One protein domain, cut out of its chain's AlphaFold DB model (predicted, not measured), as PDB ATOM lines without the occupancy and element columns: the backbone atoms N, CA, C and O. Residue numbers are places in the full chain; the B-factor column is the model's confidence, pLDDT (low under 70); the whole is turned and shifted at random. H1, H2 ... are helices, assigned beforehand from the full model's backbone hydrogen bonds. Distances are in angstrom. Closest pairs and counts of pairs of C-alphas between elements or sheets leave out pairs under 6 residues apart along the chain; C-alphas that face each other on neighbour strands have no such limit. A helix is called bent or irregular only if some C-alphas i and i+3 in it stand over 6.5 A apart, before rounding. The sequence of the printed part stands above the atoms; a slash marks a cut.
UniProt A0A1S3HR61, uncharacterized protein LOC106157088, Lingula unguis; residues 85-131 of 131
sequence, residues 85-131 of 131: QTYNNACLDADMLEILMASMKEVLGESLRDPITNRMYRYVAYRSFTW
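Overview. This is residues 85 to 131 of the 131 residues of the protein "uncharacterized protein LOC106157088" of Lingula unguis (UniProt A0A1S3HR61). What does the domain look like around its longest helix? The longest helix, H2, and the short helix H1 before it meet end to end at a corner, and H3 packs across this corner, crossing H2 with residues 121 to 125 and packing on H1 with residues 124 to 129. Residues 109 to 117, with no named element, fold back from the end of H2 to the start of H3. How much is printed, and how is it spread in space? The printed part has 47 residues, with three named helices in the order H1, H2, H3 and no named strand, and its class is all helix. It is compact, with a radius of gyration of the C-alphas of 10.3 A, but only just elongated in outline, with spans of 31 by 20 by 15 A.

Along the chain. Where does the longest helix run? H2 holds residues 94 to 108 and is 20.6 A long from first to last C-alpha. C-alpha 94 stands at (154.645, 176.542, 210.175) and C-alpha 108 at (164.519, 191.377, 220.538). Where are the other two helices? H3 holds residues 118 to 130, measures 18.8 A and ends with C-alpha 130 at (170.771, 181.332, 205.290). H1 holds residues 85 to 92, measures 10.0 A and begins with C-alpha 85 at (163.117, 166.966, 204.176). Is H1 bent? H1 is neither bent nor irregular, but only just: C-alphas 89 and 92 are 6.1 A apart.

Arrangement. How does H3 stand to H2? They touch, H3 with residues 121 to 125 alone, and their lines are about perpendicular at 83 degrees. Their closest C-alphas are those of Leu 97 and Val 124, 6.4 A apart. How does H1 stand to the other two? H1 and H2 touch only at the corner by their link, H2 with residues 96 to 97 alone; the closest C-alphas, of Ala 90 and Met 96, are 6.6 A apart, and the two run the same way at a steep tilt of 60 degrees. H1 and H3 touch, H3 with residues 124 to 129 alone; their closest C-alphas, of Cys 91 and Ala 125, are 4.4 A apart, and they run opposite ways at a steep tilt of 40 degrees. What do the backbones show? In H1 and H3 every O i to N i+4 pair is within hydrogen-bond range, and in H2 10 of 11 are.

Size, cuts and confidence. How large is it? The two C-alphas farthest apart, those of Gln 85 and Gly 109, are 31.6 A apart. Is the printed part unbroken, and how long are its links? The printed part has no cut and ends at Trp 131, the chain's last residue. The link from H1 to H2 is tight, with 1 residue, and the link from H2 to H3 is short, with 9 residues. Where is the model's confidence low? Residues 106 to 114, of which 106 to 108 belong to H2, have a pLDDT under 70, while the mean of the printed part is 85.3.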
ATOM      1  N   GLN A  85     163.977 166.908 202.988       94.12
ATOM      2  CA  GLN A  85     163.117 166.966 204.176       94.12
ATOM      3  C   GLN A  85     163.582 168.045 205.164       94.12
ATOM      4  O   GLN A  85     162.767 168.704 205.799       94.12
ATOM      5  N   THR A  86     164.895 168.258 205.276       93.31
ATOM      6  CA  THR A  86     165.461 169.309 206.129       93.31
ATOM      7  C   THR A  86     165.066 170.707 205.661       93.31
ATOM      8  O   THR A  86     164.805 171.555 206.508       93.31
ATOM      9  N   TYR A  87     164.965 170.941 204.347       95.00
ATOM     10  CA  TYR A  87     164.459 172.203 203.806       95.00
ATOM     11  C   TYR A  87     162.993 172.415 204.192       95.00
ATOM     12  O   TYR A  87     162.650 173.465 204.728       95.00
ATOM     13  N   ASN A  88     162.149 171.395 204.004       95.69
ATOM     14  CA  ASN A  88     160.734 171.458 204.377       95.69
ATOM     15  C   ASN A  88     160.554 171.769 205.869       95.69
ATOM     16  O   ASN A  88     159.857 172.716 206.219       95.69
ATOM     17  N   ASN A  89     161.258 171.042 206.738       96.00
ATOM     18  CA  ASN A  89     161.160 171.228 208.186       96.00
ATOM     19  C   ASN A  89     161.677 172.597 208.651       96.00
ATOM     20  O   ASN A  89     161.129 173.165 209.585       96.00
ATOM     21  N   ALA A  90     162.750 173.115 208.050       93.75
ATOM     22  CA  ALA A  90     163.358 174.366 208.504       93.75
ATOM     23  C   ALA A  90     162.686 175.613 207.905       93.75
ATOM     24  O   ALA A  90     162.623 176.649 208.558       93.75
ATOM     25  N   CYS A  91     162.212 175.532 206.658       96.31
ATOM     26  CA  CYS A  91     161.806 176.709 205.886       96.31
ATOM     27  C   CYS A  91     160.306 176.775 205.579       96.31
ATOM     28  O   CYS A  91     159.822 177.860 205.271       96.31
ATOM     29  N   LEU A  92     159.575 175.654 205.613       96.19
ATOM     30  CA  LEU A  92     158.169 175.596 205.182       96.19
ATOM     31  C   LEU A  92     157.200 175.125 206.275       96.19
ATOM     32  O   LEU A  92     156.005 175.404 206.179       96.19
ATOM     33  N   ASP A  93     157.688 174.431 207.302       97.06
ATOM     34  CA  ASP A  93     156.869 173.964 208.420       97.06
ATOM     35  C   ASP A  93     156.468 175.128 209.343       97.06
ATOM     36  O   ASP A  93     157.315 175.811 209.921       97.06
ATOM     37  N   ALA A  94     155.162 175.382 209.453       94.31
ATOM     38  CA  ALA A  94     154.645 176.542 210.175       94.31
ATOM     39  C   ALA A  94     154.961 176.490 211.677       94.31
ATOM     40  O   ALA A  94     155.351 177.512 212.242       94.31
ATOM     41  N   ASP A  95     154.862 175.311 212.297       94.25
ATOM     42  CA  ASP A  95     155.126 175.128 213.726       94.25
ATOM     43  C   ASP A  95     156.605 175.412 214.037       94.25
ATOM     44  O   ASP A  95     156.931 176.142 214.977       94.25
ATOM     45  N   MET A  96     157.517 174.913 213.198       95.31
ATOM     46  CA  MET A  96     158.947 175.206 213.302       95.31
ATOM     47  C   MET A  96     159.250 176.695 213.121       95.31
ATOM     48  O   MET A  96     160.029 177.263 213.892       95.31
ATOM     49  N   LEU A  97     158.626 177.351 212.139       94.19
ATOM     50  CA  LEU A  97     158.801 178.787 211.925       94.19
ATOM     51  C   LEU A  97     158.282 179.607 213.116       94.19
ATOM     52  O   LEU A  97     158.917 180.589 213.488       94.19
ATOM     53  N   GLU A  98     157.184 179.209 213.758       91.88
ATOM     54  CA  GLU A  98     156.674 179.869 214.967       91.88
ATOM     55  C   GLU A  98     157.601 179.694 216.174       91.88
ATOM     56  O   GLU A  98     157.832 180.656 216.911       91.88
ATOM     57  N   ILE A  99     158.190 178.505 216.345       91.12
ATOM     58  CA  ILE A  99     159.218 178.255 217.368       91.12
ATOM     59  C   ILE A  99     160.434 179.161 217.130       91.12
ATOM     60  O   ILE A  99     160.925 179.795 218.066       91.12
ATOM     61  N   LEU A 100     160.894 179.279 215.880       91.44
ATOM     62  CA  LEU A 100     161.989 180.181 215.511       91.44
ATOM     63  C   LEU A 100     161.627 181.654 215.728       91.44
ATOM     64  O   LEU A 100     162.451 182.435 216.196       91.44
ATOM     65  N   MET A 101     160.391 182.062 215.437       89.88
ATOM     66  CA  MET A 101     159.949 183.422 215.748       89.88
ATOM     67  C   MET A 101     159.938 183.670 217.257       89.88
ATOM     68  O   MET A 101     160.332 184.747 217.699       89.88
ATOM     69  N   ALA A 102     159.485 182.699 218.054       85.38
ATOM     70  CA  ALA A 102     159.470 182.807 219.507       85.38
ATOM     71  C   ALA A 102     160.886 182.964 220.078       85.38
ATOM     72  O   ALA A 102     161.090 183.843 220.913       85.38
ATOM     73  N   SER A 103     161.869 182.211 219.573       85.00
ATOM     74  CA  SER A 103     163.266 182.369 219.997       85.00
ATOM     75  C   SER A 103     163.850 183.731 219.598       85.00
ATOM     76  O   SER A 103     164.583 184.337 220.373       85.00
ATOM     77  N   MET A 104     163.466 184.289 218.443       79.50
ATOM     78  CA  MET A 104     163.861 185.652 218.053       79.50
ATOM     79  C   MET A 104     163.252 186.733 218.959       79.50
ATOM     80  O   MET A 104     163.908 187.743 219.221       79.50
ATOM     81  N   LYS A 105     162.025 186.542 219.471       72.25
ATOM     82  CA  LYS A 105     161.416 187.483 220.434       72.25
ATOM     83  C   LYS A 105     162.209 187.579 221.725       72.25
ATOM     84  O   LYS A 105     162.328 188.671 222.265       72.25
ATOM     85  N   GLU A 106     162.693 186.450 222.242       62.47
ATOM     86  CA  GLU A 106     163.465 186.431 223.489       62.47
ATOM     87  C   GLU A 106     164.720 187.304 223.369       62.47
ATOM     88  O   GLU A 106     165.118 187.940 224.341       62.47
ATOM     89  N   VAL A 107     165.275 187.404 222.157       59.28
ATOM     90  CA  VAL A 107     166.425 188.255 221.834       59.28
ATOM     91  C   VAL A 107     166.025 189.725 221.628       59.28
ATOM     92  O   VAL A 107     166.723 190.612 222.108       59.28
ATOM     93  N   LEU A 108     164.912 190.008 220.935       61.34
ATOM     94  CA  LEU A 108     164.519 191.377 220.538       61.34
ATOM     95  C   LEU A 108     163.582 192.098 221.527       61.34
ATOM     96  O   LEU A 108     163.384 193.305 221.415       61.34
ATOM     97  N   GLY A 109     162.975 191.386 222.479       58.19
ATOM     98  CA  GLY A 109     162.069 191.952 223.486       58.19
ATOM     99  C   GLY A 109     160.694 192.399 222.963       58.19
ATOM    100  O   GLY A 109     159.913 192.977 223.721       58.19
ATOM    101  N   GLU A 110     160.363 192.134 221.696       62.09
ATOM    102  CA  GLU A 110     159.083 192.515 221.088       62.09
ATOM    103  C   GLU A 110     158.057 191.369 221.094       62.09
ATOM    104  O   GLU A 110     158.367 190.203 220.847       62.09
ATOM    105  N   SER A 111     156.784 191.702 221.332       63.47
ATOM    106  CA  SER A 111     155.685 190.740 221.179       63.47
ATOM    107  C   SER A 111     155.336 190.556 219.694       63.47
ATOM    108  O   SER A 111     155.119 191.534 218.979       63.47
ATOM    109  N   LEU A 112     155.246 189.304 219.216       65.00
ATOM    110  CA  LEU A 112     154.628 189.044 217.905       65.00
ATOM    111  C   LEU A 112     153.169 189.472 218.027       65.00
ATOM    112  O   LEU A 112     152.439 188.956 218.875       65.00
ATOM    113  N   ARG A 113     152.766 190.424 217.189       65.12
ATOM    114  CA  ARG A 113     151.369 190.832 217.074       65.12
ATOM    115  C   ARG A 113     150.569 189.674 216.481       65.12
ATOM    116  O   ARG A 113     150.953 189.141 215.445       65.12
ATOM    117  N   ASP A 114     149.484 189.309 217.151       65.94
ATOM    118  CA  ASP A 114     148.481 188.366 216.657       65.94
ATOM    119  C   ASP A 114     147.520 189.115 215.708       65.94
ATOM    120  O   ASP A 114     147.051 190.201 216.075       65.94
ATOM    121  N   PRO A 115     147.240 188.616 214.488       76.06
ATOM    122  CA  PRO A 115     147.781 187.406 213.858       76.06
ATOM    123  C   PRO A 115     149.181 187.570 213.264       76.06
ATOM    124  O   PRO A 115     149.526 188.611 212.694       76.06
ATOM    125  N   ILE A 116     149.965 186.486 213.328       82.31
ATOM    126  CA  ILE A 116     151.256 186.391 212.640       82.31
ATOM    127  C   ILE A 116     151.003 186.511 211.137       82.31
ATOM    128  O   ILE A 116     150.296 185.720 210.517       82.31
ATOM    129  N   THR A 117     151.576 187.547 210.532       88.12
ATOM    130  CA  THR A 117     151.387 187.804 209.103       88.12
ATOM    131  C   THR A 117     152.236 186.862 208.248       88.12
ATOM    132  O   THR A 117     153.371 186.550 208.603       88.12
ATOM    133  N   ASN A 118     151.767 186.521 207.042       91.88
ATOM    134  CA  ASN A 118     152.567 185.791 206.040       91.88
ATOM    135  C   ASN A 118     153.916 186.463 205.734       91.88
ATOM    136  O   ASN A 118     154.887 185.794 205.390       91.88
ATOM    137  N   ARG A 119     154.007 187.792 205.885       90.31
ATOM    138  CA  ARG A 119     155.275 188.522 205.755       90.31
ATOM    139  C   ARG A 119     156.303 188.055 206.789       90.31
ATOM    140  O   ARG A 119     157.475 187.951 206.441       90.31
ATOM    141  N   MET A 120     155.869 187.771 208.016       89.69
ATOM    142  CA  MET A 120     156.741 187.277 209.080       89.69
ATOM    143  C   MET A 120     157.189 185.836 208.819       89.69
ATOM    144  O   MET A 120     158.382 185.565 208.910       89.69
ATOM    145  N   TYR A 121     156.280 184.945 208.401       93.81
ATOM    146  CA  TYR A 121     156.654 183.580 208.000       93.81
ATOM    147  C   TYR A 121     157.712 183.578 206.896       93.81
ATOM    148  O   TYR A 121     158.736 182.921 207.046       93.81
ATOM    149  N   ARG A 122     157.531 184.380 205.836       94.88
ATOM    150  CA  ARG A 122     158.545 184.502 204.774       94.88
ATOM    151  C   ARG A 122     159.885 185.002 205.303       94.88
ATOM    152  O   ARG A 122     160.918 184.454 204.943       94.88
ATOM    153  N   TYR A 123     159.873 186.029 206.154       92.25
ATOM    154  CA  TYR A 123     161.100 186.579 206.730       92.25
ATOM    155  C   TYR A 123     161.880 185.525 207.529       92.25
ATOM    156  O   TYR A 123     163.080 185.357 207.314       92.25
ATOM    157  N   VAL A 124     161.200 184.784 208.410       93.62
ATOM    158  CA  VAL A 124     161.845 183.743 209.222       93.62
ATOM    159  C   VAL A 124     162.287 182.556 208.377       93.62
ATOM    160  O   VAL A 124     163.392 182.069 208.585       93.62
ATOM    161  N   ALA A 125     161.503 182.154 207.376       96.19
ATOM    162  CA  ALA A 125     161.888 181.105 206.436       96.19
ATOM    163  C   ALA A 125     163.184 181.451 205.685       96.19
ATOM    164  O   ALA A 125     164.116 180.649 205.660       96.19
ATOM    165  N   TYR A 126     163.288 182.667 205.133       95.25
ATOM    166  CA  TYR A 126     164.508 183.117 204.452       95.25
ATOM    167  C   TYR A 126     165.708 183.137 205.395       95.25
ATOM    168  O   TYR A 126     166.779 182.644 205.044       95.25
ATOM    169  N   ARG A 127     165.520 183.642 206.618       93.00
ATOM    170  CA  ARG A 127     166.586 183.670 207.619       93.00
ATOM    171  C   ARG A 127     167.033 182.260 208.001       93.00
ATOM    172  O   ARG A 127     168.233 182.011 207.997       93.00
ATOM    173  N   SER A 128     166.094 181.345 208.245       94.00
ATOM    174  CA  SER A 128     166.379 179.948 208.594       94.00
ATOM    175  C   SER A 128     167.132 179.191 207.501       94.00
ATOM    176  O   SER A 128     167.820 178.225 207.815       94.00
ATOM    177  N   PHE A 129     166.990 179.580 206.234       94.25
ATOM    178  CA  PHE A 129     167.729 178.959 205.136       94.25
ATOM    179  C   PHE A 129     169.196 179.419 205.076       94.25
ATOM    180  O   PHE A 129     170.075 178.642 204.707       94.25
ATOM    181  N   THR A 130     169.449 180.687 205.412       88.69
ATOM    182  CA  THR A 130     170.771 181.332 205.290       88.69
ATOM    183  C   THR A 130     171.635 181.294 206.552       88.69
ATOM    184  O   THR A 130     172.821 181.606 206.467       88.69
ATOM    185  N   TRP A 131     171.048 180.969 207.705       71.12
ATOM    186  CA  TRP A 131     171.732 180.832 208.997       71.12
ATOM    187  C   TRP A 131     172.252 179.406 209.204       71.12
ATOM    188  O   TRP A 131     173.381 179.274 209.725       71.12
TER     189      TRP A 131